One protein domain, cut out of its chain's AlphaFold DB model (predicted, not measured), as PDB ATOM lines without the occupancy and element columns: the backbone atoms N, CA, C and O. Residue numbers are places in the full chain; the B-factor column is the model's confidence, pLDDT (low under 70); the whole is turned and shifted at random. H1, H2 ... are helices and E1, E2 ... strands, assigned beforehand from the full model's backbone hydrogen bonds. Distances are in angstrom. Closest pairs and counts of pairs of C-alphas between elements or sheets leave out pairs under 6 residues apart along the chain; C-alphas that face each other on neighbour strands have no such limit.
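This is residues 3 to 105 of the 109 residues of an uncharacterized protein of Enterococcus faecium (UniProt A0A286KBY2). A three-stranded sheet, E1 to E3, has a helical hairpin, H2 and H3, over one face, while the short helix H1 lies over the opposite face in a low-confidence part of the model. The long link between H2 and H3 makes a wide loop, residues 33 to 48. The printed part has 103 residues, with three named helices followed by three named strands; the sheet order is E1, E2, E3, all antiparallel, and the class is mixed, helices and strands. The whole is compact, with a radius of gyration of the C-alphas of 13.8 A, and spans 42 by 29 by 20 A.

Start at H1, residues 3 to 9, and look across to the sheet of E1, residues 71 to 79, E2, residues 85 to 94, and E3, residues 97 to 104. H1 is on the sheet at a height of 9.6 A, and its closest C-alpha pair with E3 is Tyr 8 and Thr 102, 6.7 A. Next, H2, residues 17 to 32, is on the opposite face, over E2 and E3, at a height of 7.8 A; its closest C-alphas with E3 are those of Gln 23 and Ala 101, 5.9 A. H3, residues 49 to 64, is on the same face as H2, over E1 and E2, at a height of 9.8 A. H2 and H3 form a hairpin and touch, closest at the C-alphas of Thr 29 and Phe 56, 6.1 A; they run opposite ways at a shallow tilt of 34 degrees, only just short of steep. H1 and H3 are apart. E1, E2 and E3 form a meander, each strand the antiparallel neighbour of the one before. Between E1 and E2 find N 74 and O 91 within hydrogen-bond range at 2.8 A; between E2 and E3, N 92 and O 99 at 2.8 A. In H1, H2 and H3 every O i to N i+4 pair is within hydrogen-bond range.

Find C-alpha 3 at (136.872, 176.438, 109.714), where H1 begins; it runs 10.1 A to Ser 9. H2 runs 22.7 A from Ser 17 to Ser 32, and H3 21.8 A from Lys 49 to Lys 64. E1 begins at C-alpha 71, (125.272, 171.190, 137.624), and is 25.6 A long; E2 is 26.5 A and E3 23.5 A, ending at C-alpha 104, (142.246, 170.220, 121.265).

The C-alphas of Arg 39 and Lys 96 are the two farthest apart, at 43.4 A. The printed part has no cut, and the link from H2 to H3 is long. The mean pLDDT of the printed part is 74.6; look for values under 70 at residues 3 to 20, 36 to 44 and 68.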
ATOM      1  N   LEU A   3     137.900 175.595 109.091       46.38
ATOM      2  CA  LEU A   3     136.872 176.438 109.714       46.38
ATOM      3  C   LEU A   3     136.262 175.846 110.997       46.38
ATOM      4  O   LEU A   3     135.911 176.597 111.902       46.38
ATOM      5  N   ILE A   4     136.175 174.515 111.118       53.56
ATOM      6  CA  ILE A   4     135.512 173.873 112.269       53.56
ATOM      7  C   ILE A   4     136.379 173.982 113.530       53.56
ATOM      8  O   ILE A   4     135.869 174.310 114.597       53.56
ATOM      9  N   VAL A   5     137.701 173.793 113.409       47.53
ATOM     10  CA  VAL A   5     138.630 173.911 114.549       47.53
ATOM     11  C   VAL A   5     138.633 175.338 115.098       47.53
ATOM     12  O   VAL A   5     138.585 175.523 116.310       47.53
ATOM     13  N   ALA A   6     138.587 176.348 114.220       49.28
ATOM     14  CA  ALA A   6     138.504 177.746 114.633       49.28
ATOM     15  C   ALA A   6     137.234 178.039 115.452       49.28
ATOM     16  O   ALA A   6     137.318 178.728 116.466       49.28
ATOM     17  N   TYR A   7     136.078 177.466 115.084       55.81
ATOM     18  CA  TYR A   7     134.831 177.636 115.845       55.81
ATOM     19  C   TYR A   7     134.919 177.045 117.262       55.81
ATOM     20  O   TYR A   7     134.449 177.653 118.223       55.81
ATOM     21  N   TYR A   8     135.588 175.897 117.411       54.41
ATOM     22  CA  TYR A   8     135.879 175.308 118.722       54.41
ATOM     23  C   TYR A   8     136.871 176.155 119.543       54.41
ATOM     24  O   TYR A   8     136.766 176.201 120.766       54.41
ATOM     25  N   SER A   9     137.803 176.861 118.897       52.59
ATOM     26  CA  SER A   9     138.808 177.699 119.567       52.59
ATOM     27  C   SER A   9     138.343 179.124 119.909       52.59
ATOM     28  O   SER A   9     138.961 179.769 120.753       52.59
ATOM     29  N   LEU A  10     137.272 179.634 119.289       52.88
ATOM     30  CA  LEU A  10     136.915 181.061 119.352       52.88
ATOM     31  C   LEU A  10     136.153 181.502 120.618       52.88
ATOM     32  O   LEU A  10     136.133 182.694 120.910       52.88
ATOM     33  N   ASN A  11     135.595 180.591 121.424       50.38
ATOM     34  CA  ASN A  11     134.791 180.958 122.609       50.38
ATOM     35  C   ASN A  11     135.529 180.833 123.962       50.38
ATOM     36  O   ASN A  11     134.891 180.660 124.998       50.38
ATOM     37  N   GLY A  12     136.866 180.888 123.967       50.31
ATOM     38  CA  GLY A  12     137.698 180.720 125.171       50.31
ATOM     39  C   GLY A  12     138.437 181.972 125.657       50.31
ATOM     40  O   GLY A  12     139.363 181.845 126.452       50.31
ATOM     41  N   TYR A  13     138.088 183.170 125.175       44.72
ATOM     42  CA  TYR A  13     138.821 184.410 125.470       44.72
ATOM     43  C   TYR A  13     138.223 185.203 126.646       44.72
ATOM     44  O   TYR A  13     137.848 186.362 126.522       44.72
ATOM     45  N   THR A  14     138.174 184.589 127.825       45.31
ATOM     46  CA  THR A  14     138.190 185.343 129.088       45.31
ATOM     47  C   THR A  14     139.351 184.811 129.911       45.31
ATOM     48  O   THR A  14     139.292 183.707 130.455       45.31
ATOM     49  N   GLN A  15     140.444 185.576 129.905       52.75
ATOM     50  CA  GLN A  15     141.627 185.359 130.728       52.75
ATOM     51  C   GLN A  15     141.223 185.383 132.202       52.75
ATOM     52  O   GLN A  15     141.056 186.451 132.768       52.75
ATOM     53  N   ASP A  16     141.075 184.224 132.830       55.16
ATOM     54  CA  ASP A  16     141.095 184.132 134.282       55.16
ATOM     55  C   ASP A  16     141.357 182.676 134.664       55.16
ATOM     56  O   ASP A  16     140.860 181.754 134.017       55.16
ATOM     57  N   SER A  17     142.184 182.452 135.676       53.31
ATOM     58  CA  SER A  17     142.691 181.157 136.181       53.31
ATOM     59  C   SER A  17     141.751 179.932 136.087       53.31
ATOM     60  O   SER A  17     142.201 178.801 135.887       53.31
ATOM     61  N   SER A  18     140.437 180.144 136.173       60.84
ATOM     62  CA  SER A  18     139.401 179.118 136.051       60.84
ATOM     63  C   SER A  18     139.384 178.384 134.708       60.84
ATOM     64  O   SER A  18     139.213 177.168 134.712       60.84
ATOM     65  N   VAL A  19     139.581 179.067 133.576       65.38
ATOM     66  CA  VAL A  19     139.547 178.411 132.251       65.38
ATOM     67  C   VAL A  19     140.724 177.448 132.094       65.38
ATOM     68  O   VAL A  19     140.542 176.330 131.615       65.38
ATOM     69  N   LYS A  20     141.909 177.838 132.580       69.94
ATOM     70  CA  LYS A  20     143.108 176.987 132.560       69.94
ATOM     71  C   LYS A  20     142.930 175.736 133.418       69.94
ATOM     72  O   LYS A  20     143.195 174.640 132.943       69.94
ATOM     73  N   SER A  21     142.392 175.884 134.629       72.75
ATOM     74  CA  SER A  21     142.107 174.753 135.525       72.75
ATOM     75  C   SER A  21     141.106 173.758 134.918       72.75
ATOM     76  O   SER A  21     141.288 172.541 135.021       72.75
ATOM     77  N   ILE A  22     140.077 174.254 134.218       76.94
ATOM     78  CA  ILE A  22     139.142 173.390 133.485       76.94
ATOM     79  C   ILE A  22     139.858 172.690 132.332       76.94
ATOM     80  O   ILE A  22     139.696 171.485 132.174       76.94
ATOM     81  N   GLN A  23     140.659 173.407 131.537       79.19
ATOM     82  CA  GLN A  23     141.406 172.816 130.422       79.19
ATOM     83  C   GLN A  23     142.402 171.745 130.881       79.19
ATOM     84  O   GLN A  23     142.519 170.713 130.226       79.19
ATOM     85  N   GLU A  24     143.084 171.946 132.006       78.06
ATOM     86  CA  GLU A  24     143.986 170.952 132.597       78.06
ATOM     87  C   GLU A  24     143.231 169.716 133.083       78.06
ATOM     88  O   GLU A  24     143.644 168.591 132.793       78.06
ATOM     89  N   THR A  25     142.091 169.914 133.754       82.06
ATOM     90  CA  THR A  25     141.211 168.816 134.185       82.06
ATOM     91  C   THR A  25     140.697 168.045 132.973       82.06
ATOM     92  O   THR A  25     140.729 166.816 132.954       82.06
ATOM     93  N   LEU A  26     140.291 168.767 131.929       82.00
ATOM     94  CA  LEU A  26     139.781 168.216 130.682       82.00
ATOM     95  C   LEU A  26     140.847 167.380 129.967       82.00
ATOM     96  O   LEU A  26     140.594 166.237 129.600       82.00
ATOM     97  N   ARG A  27     142.063 167.919 129.834       82.25
ATOM     98  CA  ARG A  27     143.191 167.245 129.185       82.25
ATOM     99  C   ARG A  27     143.654 166.017 129.965       82.25
ATOM    100  O   ARG A  27     143.836 164.958 129.373       82.25
ATOM    101  N   THR A  28     143.820 166.143 131.279       82.38
ATOM    102  CA  THR A  28     144.252 165.034 132.146       82.38
ATOM    103  C   THR A  28     143.230 163.904 132.137       82.38
ATOM    104  O   THR A  28     143.593 162.737 132.025       82.38
ATOM    105  N   THR A  29     141.942 164.246 132.197       80.56
ATOM    106  CA  THR A  29     140.863 163.255 132.170       80.56
ATOM    107  C   THR A  29     140.762 162.571 130.817       80.56
ATOM    108  O   THR A  29     140.598 161.356 130.780       80.56
ATOM    109  N   ALA A  30     140.928 163.318 129.720       78.88
ATOM    110  CA  ALA A  30     140.975 162.735 128.388       78.88
ATOM    111  C   ALA A  30     142.112 161.712 128.290       78.88
ATOM    112  O   ALA A  30     141.859 160.562 127.959       78.88
ATOM    113  N   ILE A  31     143.345 162.093 128.647       78.50
ATOM    114  CA  ILE A  31     144.514 161.199 128.585       78.50
ATOM    115  C   ILE A  31     144.314 159.944 129.449       78.50
ATOM    116  O   ILE A  31     144.645 158.853 129.004       78.50
ATOM    117  N   SER A  32     143.752 160.090 130.652       77.75
ATOM    118  CA  SER A  32     143.496 158.968 131.567       77.75
ATOM    119  C   SER A  32     142.429 157.989 131.069       77.75
ATOM    120  O   SER A  32     142.421 156.850 131.516       77.75
ATOM    121  N   ASN A  33     141.526 158.439 130.197       78.50
ATOM    122  CA  ASN A  33     140.433 157.640 129.631       78.50
ATOM    123  C   ASN A  33     140.668 157.328 128.144       78.50
ATOM    124  O   ASN A  33     139.733 157.004 127.403       78.50
ATOM    125  N   ARG A  34     141.918 157.472 127.685       78.62
ATOM    126  CA  ARG A  34     142.322 157.076 126.339       78.62
ATOM    127  C   ARG A  34     142.203 155.561 126.224       78.62
ATOM    128  O   ARG A  34     142.707 154.830 127.073       78.62
ATOM    129  N   ASP A  35     141.566 155.099 125.156       72.12
ATOM    130  CA  ASP A  35     141.495 153.674 124.866       72.12
ATOM    131  C   ASP A  35     142.830 153.195 124.275       72.12
ATOM    132  O   ASP A  35     143.097 153.342 123.081       72.12
ATOM    133  N   ASP A  36     143.685 152.652 125.144       65.38
ATOM    134  CA  ASP A  36     144.996 152.093 124.794       65.38
ATOM    135  C   ASP A  36     144.919 150.675 124.205       65.38
ATOM    136  O   ASP A  36     145.924 150.151 123.720       65.38
ATOM    137  N   SER A  37     143.740 150.047 124.230       60.03
ATOM    138  CA  SER A  37     143.549 148.678 123.730       60.03
ATOM    139  C   SER A  37     143.441 148.636 122.208       60.03
ATOM    140  O   SER A  37     143.686 147.603 121.581       60.03
ATOM    141  N   VAL A  38     143.088 149.763 121.591       57.81
ATOM    142  CA  VAL A  38     143.028 149.885 120.139       57.81
ATOM    143  C   VAL A  38     144.440 150.132 119.613       57.81
ATOM    144  O   VAL A  38     145.155 151.019 120.068       57.81
ATOM    145  N   ARG A  39     144.872 149.356 118.613       58.62
ATOM    146  CA  ARG A  39     146.140 149.589 117.903       58.62
ATOM    147  C   ARG A  39     145.979 150.828 117.017       58.62
ATOM    148  O   ARG A  39     145.691 150.716 115.828       58.62
ATOM    149  N   ILE A  40     146.059 152.009 117.622       58.81
ATOM    150  CA  ILE A  40     145.736 153.268 116.952       58.81
ATOM    151  C   ILE A  40     146.878 153.694 116.024       58.81
ATOM    152  O   ILE A  40     148.054 153.643 116.386       58.81
ATOM    153  N   GLU A  41     146.529 154.110 114.803       57.97
ATOM    154  CA  GLU A  41     147.464 154.780 113.894       57.97
ATOM    155  C   GLU A  41     148.063 156.005 114.602       57.97
ATOM    156  O   GLU A  41     147.353 156.701 115.338       57.97
ATOM    157  N   LYS A  42     149.363 156.274 114.387       59.06
ATOM    158  CA  LYS A  42     150.018 157.481 114.911       59.06
ATOM    159  C   LYS A  42     149.136 158.694 114.607       59.06
ATOM    160  O   LYS A  42     148.765 158.922 113.460       59.06
ATOM    161  N   GLY A  43     148.770 159.420 115.656       60.25
ATOM    162  CA  GLY A  43     147.968 160.630 115.550       60.25
ATOM    163  C   GLY A  43     146.454 160.483 115.737       60.25
ATOM    164  O   GLY A  43     145.728 161.471 115.625       60.25
ATOM    165  N   ARG A  44     145.948 159.287 116.065       68.44
ATOM    166  CA  ARG A  44     144.532 159.090 116.413       68.44
ATOM    167  C   ARG A  44     144.348 158.922 117.922       68.44
ATOM    168  O   ARG A  44     145.028 158.123 118.557       68.44
ATOM    169  N   PHE A  45     143.400 159.671 118.480       73.69
ATOM    170  CA  PHE A  45     143.015 159.604 119.887       73.69
ATOM    171  C   PHE A  45     141.612 159.020 120.013       73.69
ATOM    172  O   PHE A  45     140.662 159.604 119.495       73.69
ATOM    173  N   ILE A  46     141.481 157.882 120.688       77.81
ATOM    174  CA  ILE A  46     140.189 157.250 120.978       77.81
ATOM    175  C   ILE A  46     139.948 157.362 122.481       77.81
ATOM    176  O   ILE A  46     140.878 157.231 123.275       77.81
ATOM    177  N   LEU A  47     138.710 157.658 122.861       81.44
ATOM    178  CA  LEU A  47     138.301 157.938 124.232       81.44
ATOM    179  C   LEU A  47     137.040 157.144 124.550       81.44
ATOM    180  O   LEU A  47     136.064 157.223 123.797       81.44
ATOM    181  N   MET A  48     137.023 156.470 125.696       83.81
ATOM    182  CA  MET A  48     135.785 155.932 126.255       83.81
ATOM    183  C   MET A  48     134.957 157.099 126.802       83.81
ATOM    184  O   MET A  48     135.234 157.621 127.879       83.81
ATOM    185  N   LYS A  49     133.983 157.575 126.013       84.19
ATOM    186  CA  LYS A  49     133.215 158.797 126.320       84.19
ATOM    187  C   LYS A  49     132.501 158.711 127.667       84.19
ATOM    188  O   LYS A  49     132.577 159.663 128.434       84.19
ATOM    189  N   ASP A  50     131.871 157.580 127.967       86.00
ATOM    190  CA  ASP A  50     131.112 157.409 129.210       86.00
ATOM    191  C   ASP A  50     132.015 157.519 130.450       86.00
ATOM    192  O   ASP A  50     131.702 158.264 131.384       86.00
ATOM    193  N   ASP A  51     133.172 156.849 130.427       84.88
ATOM    194  CA  ASP A  51     134.154 156.906 131.515       84.88
ATOM    195  C   ASP A  51     134.768 158.302 131.637       84.88
ATOM    196  O   ASP A  51     134.850 158.868 132.728       84.88
ATOM    197  N   PHE A  52     135.095 158.920 130.502       87.50
ATOM    198  CA  PHE A  52     135.586 160.290 130.460       87.50
ATOM    199  C   PHE A  52     134.602 161.296 131.063       87.50
ATOM    200  O   PHE A  52     135.004 162.143 131.862       87.50
ATOM    201  N   GLU A  53     133.326 161.243 130.681       90.38
ATOM    202  CA  GLU A  53     132.321 162.179 131.179       90.38
ATOM    203  C   GLU A  53     132.105 162.014 132.677       90.38
ATOM    204  O   GLU A  53     131.973 163.010 133.394       90.38
ATOM    205  N   LYS A  54     132.078 160.768 133.156       88.69
ATOM    206  CA  LYS A  54     131.955 160.452 134.577       88.69
ATOM    207  C   LYS A  54     133.143 161.002 135.364       88.69
ATOM    208  O   LYS A  54     132.940 161.770 136.307       88.69
ATOM    209  N   ASP A  55     134.359 160.683 134.934       86.56
ATOM    210  CA  ASP A  55     135.588 161.164 135.559       86.56
ATOM    211  C   ASP A  55     135.678 162.691 135.544       86.56
ATOM    212  O   ASP A  55     136.104 163.307 136.525       86.56
ATOM    213  N   PHE A  56     135.290 163.318 134.430       87.75
ATOM    214  CA  PHE A  56     135.345 164.767 134.293       87.75
ATOM    215  C   PHE A  56     134.376 165.425 135.269       87.75
ATOM    216  O   PHE A  56     134.769 166.353 135.976       87.75
ATOM    217  N   LYS A  57     133.128 164.942 135.339       88.81
ATOM    218  CA  LYS A  57     132.123 165.441 136.288       88.81
ATOM    219  C   LYS A  57     132.642 165.327 137.721       88.81
ATOM    220  O   LYS A  57     132.583 166.308 138.458       88.81
ATOM    221  N   GLU A  58     133.205 164.183 138.103       86.94
ATOM    222  CA  GLU A  58     133.742 163.972 139.452       86.94
ATOM    223  C   GLU A  58     134.902 164.929 139.772       86.94
ATOM    224  O   GLU A  58     134.848 165.679 140.752       86.94
ATOM    225  N   LYS A  59     135.932 164.957 138.917       84.81
ATOM    226  CA  LYS A  59     137.133 165.786 139.112       84.81
ATOM    227  C   LYS A  59     136.798 167.276 139.088       84.81
ATOM    228  O   LYS A  59     137.290 168.027 139.930       84.81
ATOM    229  N   PHE A  60     135.937 167.705 138.165       84.31
ATOM    230  CA  PHE A  60     135.552 169.106 138.033       84.31
ATOM    231  C   PHE A  60     134.705 169.582 139.217       84.31
ATOM    232  O   PHE A  60     134.994 170.638 139.782       84.31
ATOM    233  N   ASN A  61     133.715 168.792 139.646       83.81
ATOM    234  CA  ASN A  61     132.910 169.133 140.819       83.81
ATOM    235  C   ASN A  61     133.755 169.211 142.082       83.81
ATOM    236  O   ASN A  61     133.650 170.188 142.821       83.81
ATOM    237  N   LYS A  62     134.638 168.231 142.299       82.44
ATOM    238  CA  LYS A  62     135.551 168.219 143.445       82.44
ATOM    239  C   LYS A  62     136.496 169.422 143.428       82.44
ATOM    240  O   LYS A  62     136.677 170.068 144.453       82.44
ATOM    241  N   GLY A  63     137.062 169.760 142.269       77.88
ATOM    242  CA  GLY A  63     137.980 170.894 142.121       77.88
ATOM    243  C   GLY A  63     137.323 172.269 142.288       77.88
ATOM    244  O   GLY A  63     137.998 173.229 142.658       77.88
ATOM    245  N   LYS A  64     136.014 172.382 142.033       75.50
ATOM    246  CA  LYS A  64     135.252 173.636 142.144       75.50
ATOM    247  C   LYS A  64     134.261 173.671 143.314       75.50
ATOM    248  O   LYS A  64     133.548 174.663 143.447       75.50
ATOM    249  N   ASN A  65     134.232 172.638 144.164       77.81
ATOM    250  CA  ASN A  65     133.233 172.446 145.226       77.81
ATOM    251  C   ASN A  65     131.786 172.635 144.724       77.81
ATOM    252  O   ASN A  65     130.967 173.286 145.372       77.81
ATOM    253  N   LEU A  66     131.485 172.101 143.538       77.38
ATOM    254  CA  LEU A  66     130.160 172.186 142.920       77.38
ATOM    255  C   LEU A  66     129.315 170.965 143.292       77.38
ATOM    256  O   LEU A  66     129.832 169.863 143.472       77.38
ATOM    257  N   ASN A  67     127.997 171.162 143.378       74.31
ATOM    258  CA  ASN A  67     127.060 170.063 143.572       74.31
ATOM    259  C   ASN A  67     126.742 169.403 142.220       74.31
ATOM    260  O   ASN A  67     126.334 170.076 141.267       74.31
ATOM    261  N   ASN A  68     126.929 168.086 142.148       68.12
ATOM    262  CA  ASN A  68     126.716 167.295 140.940       68.12
ATOM    263  C   ASN A  68     125.229 167.255 140.535       68.12
ATOM    264  O   ASN A  68     124.919 167.247 139.350       68.12
ATOM    265  N   ASP A  69     124.313 167.333 141.505       70.50
ATOM    266  CA  ASP A  69     122.865 167.232 141.262       70.50
ATOM    267  C   ASP A  69     122.269 168.488 140.610       70.50
ATOM    268  O   ASP A  69     121.200 168.449 140.001       70.50
ATOM    269  N   THR A  70     122.951 169.629 140.734       76.62
ATOM    270  CA  THR A  70     122.469 170.923 140.225       76.62
ATOM    271  C   THR A  70     123.264 171.432 139.030       76.62
ATOM    272  O   THR A  70     122.861 172.413 138.396       76.62
ATOM    273  N   THR A  71     124.378 170.775 138.702       83.56
ATOM    274  CA  THR A  71     125.272 171.190 137.624       83.56
ATOM    275  C   THR A  71     124.937 170.432 136.345       83.56
ATOM    276  O   THR A  71     125.053 169.214 136.268       83.56
ATOM    277  N   LYS A  72     124.515 171.163 135.309       87.62
ATOM    278  CA  LYS A  72     124.224 170.595 133.986       87.62
ATOM    279  C   LYS A  72     125.483 170.587 133.140       87.62
ATOM    280  O   LYS A  72     126.130 171.624 133.023       87.62
ATOM    281  N   TYR A  73     125.782 169.455 132.516       86.31
ATOM    282  CA  TYR A  73     126.934 169.298 131.635       86.31
ATOM    283  C   TYR A  73     126.503 169.038 130.202       86.31
ATOM    284  O   TYR A  73     125.557 168.290 129.968       86.31
ATOM    285  N   ASP A  74     127.243 169.626 129.275       89.75
ATOM    286  CA  ASP A  74     127.128 169.408 127.842       89.75
ATOM    287  C   ASP A  74     128.525 169.135 127.272       89.75
ATOM    288  O   ASP A  74     129.466 169.894 127.546       89.75
ATOM    289  N   PHE A  75     128.657 168.026 126.544       88.19
ATOM    290  CA  PHE A  75     129.913 167.530 125.986       88.19
ATOM    291  C   PHE A  75     129.808 167.458 124.464       88.19
ATOM    292  O   PHE A  75     129.078 166.643 123.907       88.19
ATOM    293  N   ASP A  76     130.608 168.283 123.797       88.50
ATOM    294  CA  ASP A  76     130.726 168.314 122.345       88.50
ATOM    295  C   ASP A  76     132.049 167.666 121.921       88.50
ATOM    296  O   ASP A  76     133.131 168.077 122.356       88.50
ATOM    297  N   TYR A  77     131.976 166.707 120.999       86.00
ATOM    298  CA  TYR A  77     133.140 165.989 120.480       86.00
ATOM    299  C   TYR A  77     133.363 166.309 119.005       86.00
ATOM    300  O   TYR A  77     132.495 166.067 118.166       86.00
ATOM    301  N   LEU A  78     134.557 166.789 118.668       84.19
ATOM    302  CA  LEU A  78     134.983 166.933 117.282       84.19
ATOM    303  C   LEU A  78     135.636 165.625 116.820       84.19
ATOM    304  O   LEU A  78     136.755 165.327 117.237       84.19
ATOM    305  N   SER A  79     134.959 164.858 115.963       79.88
ATOM    306  CA  SER A  79     135.495 163.610 115.389       79.88
ATOM    307  C   SER A  79     136.567 163.873 114.318       79.88
ATOM    308  O   SER A  79     136.563 164.903 113.634       79.88
ATOM    309  N   ASP A  80     137.498 162.929 114.150       75.00
ATOM    310  CA  ASP A  80     138.453 162.917 113.042       75.00
ATOM    311  C   ASP A  80     137.846 162.499 111.691       75.00
ATOM    312  O   ASP A  80     138.507 162.690 110.668       75.00
ATOM    313  N   GLY A  81     136.592 162.033 111.682       71.44
ATOM    314  CA  GLY A  81     135.901 161.425 110.540       71.44
ATOM    315  C   GLY A  81     135.810 159.894 110.622       71.44
ATOM    316  O   GLY A  81     135.191 159.283 109.754       71.44
ATOM    317  N   LYS A  82     136.415 159.284 111.646       72.31
ATOM    318  CA  LYS A  82     136.287 157.880 112.067       72.31
ATOM    319  C   LYS A  82     135.945 157.861 113.575       72.31
ATOM    320  O   LYS A  82     135.300 158.785 114.075       72.31
ATOM    321  N   ASP A  83     136.418 156.855 114.313       74.81
ATOM    322  CA  ASP A  83     136.256 156.731 115.772       74.81
ATOM    323  C   ASP A  83     137.209 157.628 116.593       74.81
ATOM    324  O   ASP A  83     137.210 157.581 117.823       74.81
ATOM    325  N   GLY A  84     138.044 158.447 115.941       77.06
ATOM    326  CA  GLY A  84     138.984 159.338 116.616       77.06
ATOM    327  C   GLY A  84     138.356 160.665 117.046       77.06
ATOM    328  O   GLY A  84     137.439 161.182 116.406       77.06
ATOM    329  N   ILE A  85     138.894 161.265 118.109       82.75
ATOM    330  CA  ILE A  85     138.485 162.566 118.649       82.75
ATOM    331  C   ILE A  85     139.633 163.568 118.500       82.75
ATOM    332  O   ILE A  85     140.724 163.369 119.024       82.75
ATOM    333  N   LYS A  86     139.369 164.680 117.806       80.25
ATOM    334  CA  LYS A  86     140.300 165.804 117.597       80.25
ATOM    335  C   LYS A  86     140.190 166.878 118.669       80.25
ATOM    336  O   LYS A  86     141.167 167.558 118.968       80.25
ATOM    337  N   ALA A  87     138.998 167.093 119.211       81.81
ATOM    338  CA  ALA A  87     138.782 168.064 120.273       81.81
ATOM    339  C   ALA A  87     137.567 167.689 121.115       81.81
ATOM    340  O   ALA A  87     136.625 167.067 120.626       81.81
ATOM    341  N   ILE A  88     137.596 168.120 122.369       86.62
ATOM    342  CA  ILE A  88     136.488 167.997 123.305       86.62
ATOM    343  C   ILE A  88     136.172 169.391 123.818       86.62
ATOM    344  O   ILE A  88     137.066 170.119 124.257       86.62
ATOM    345  N   LYS A  89     134.902 169.770 123.783       86.75
ATOM    346  CA  LYS A  89     134.395 170.973 124.429       86.75
ATOM    347  C   LYS A  89     133.416 170.564 125.513       86.75
ATOM    348  O   LYS A  89     132.585 169.690 125.308       86.75
ATOM    349  N   VAL A  90     133.527 171.223 126.658       86.62
ATOM    350  CA  VAL A  90     132.626 171.016 127.786       86.62
ATOM    351  C   VAL A  90     132.037 172.339 128.204       86.62
ATOM    352  O   VAL A  90     132.757 173.335 128.332       86.62
ATOM    353  N   LYS A  91     130.729 172.334 128.443       88.12
ATOM    354  CA  LYS A  91     130.000 173.422 129.078       88.12
ATOM    355  C   LYS A  91     129.318 172.885 130.333       88.12
ATOM    356  O   LYS A  91     128.491 171.988 130.253       88.12
ATOM    357  N   ALA A  92     129.661 173.446 131.485       84.50
ATOM    358  CA  ALA A  92     129.033 173.141 132.763       84.50
ATOM    359  C   ALA A  92     128.280 174.374 133.274       84.50
ATOM    360  O   ALA A  92     128.847 175.464 133.357       84.50
ATOM    361  N   VAL A  93     127.005 174.221 133.615       85.75
ATOM    362  CA  VAL A  93     126.150 175.297 134.132       85.75
ATOM    363  C   VAL A  93     125.726 174.940 135.547       85.75
ATOM    364  O   VAL A  93     125.015 173.958 135.742       85.75
ATOM    365  N   SER A  94     126.140 175.747 136.521       81.56
ATOM    366  CA  SER A  94     125.789 175.583 137.933       81.56
ATOM    367  C   SER A  94     125.153 176.874 138.448       81.56
ATOM    368  O   SER A  94     125.813 177.906 138.605       81.56
ATOM    369  N   GLY A  95     123.831 176.860 138.634       82.88
ATOM    370  CA  GLY A  95     123.060 178.054 138.991       82.88
ATOM    371  C   GLY A  95     123.208 179.179 137.957       82.88
ATOM    372  O   GLY A  95     122.774 179.042 136.817       82.88
ATOM    373  N   LYS A  96     123.817 180.304 138.360       79.56
ATOM    374  CA  LYS A  96     124.084 181.467 137.487       79.56
ATOM    375  C   LYS A  96     125.454 181.419 136.801       79.56
ATOM    376  O   LYS A  96     125.751 182.284 135.982       79.56
ATOM    377  N   GLN A  97     126.304 180.455 137.150       79.44
ATOM    378  CA  GLN A  97     127.663 180.356 136.628       79.44
ATOM    379  C   GLN A  97     127.709 179.385 135.452       79.44
ATOM    380  O   GLN A  97     127.189 178.272 135.525       79.44
ATOM    381  N   THR A  98     128.350 179.813 134.366       82.56
ATOM    382  CA  THR A  98     128.642 178.966 133.208       82.56
ATOM    383  C   THR A  98     130.148 178.833 133.070       82.56
ATOM    384  O   THR A  98     130.862 179.825 132.954       82.56
ATOM    385  N   TYR A  99     130.612 177.594 133.056       81.62
ATOM    386  CA  TYR A  99     131.990 177.209 132.828       81.62
ATOM    387  C   TYR A  99     132.083 176.581 131.448       81.62
ATOM    388  O   TYR A  99     131.309 175.682 131.129       81.62
ATOM    389  N   GLN A 100     133.017 177.040 130.623       83.25
ATOM    390  CA  GLN A 100     133.224 176.467 129.302       83.25
ATOM    391  C   GLN A 100     134.712 176.337 129.020       83.25
ATOM    392  O   GLN A 100     135.482 177.264 129.266       83.25
ATOM    393  N   ALA A 101     135.104 175.192 128.476       80.69
ATOM    394  CA  ALA A 101     136.459 174.970 128.011       80.69
ATOM    395  C   ALA A 101     136.469 174.073 126.781       80.69
ATOM    396  O   ALA A 101     135.574 173.256 126.564       80.69
ATOM    397  N   THR A 102     137.530 174.211 125.999       82.56
ATOM    398  CA  THR A 102     137.813 173.340 124.867       82.56
ATOM    399  C   THR A 102     139.250 172.857 124.967       82.56
ATOM    400  O   THR A 102     140.162 173.649 125.212       82.56
ATOM    401  N   CYS A 103     139.437 171.551 124.799       78.88
ATOM    402  CA  CYS A 103     140.729 170.897 124.696       78.88
ATOM    403  C   CYS A 103     140.865 170.335 123.283       78.88
ATOM    404  O   CYS A 103     140.065 169.500 122.862       78.88
ATOM    405  N   VAL A 104     141.873 170.805 122.551       79.44
ATOM    406  CA  VAL A 104     142.246 170.220 121.265       79.44
ATOM    407  C   VAL A 104     143.225 169.089 121.549       79.44
ATOM    408  O   VAL A 104     144.316 169.306 122.075       79.44
ATOM    409  N   LEU A 105     142.813 167.878 121.200       73.19
ATOM    410  CA  LEU A 105     143.605 166.660 121.259       73.19
ATOM    411  C   LEU A 105     144.334 166.543 119.923       73.19
ATOM    412  O   LEU A 105     144.084 165.644 119.125       73.19
TER     413      LEU A 105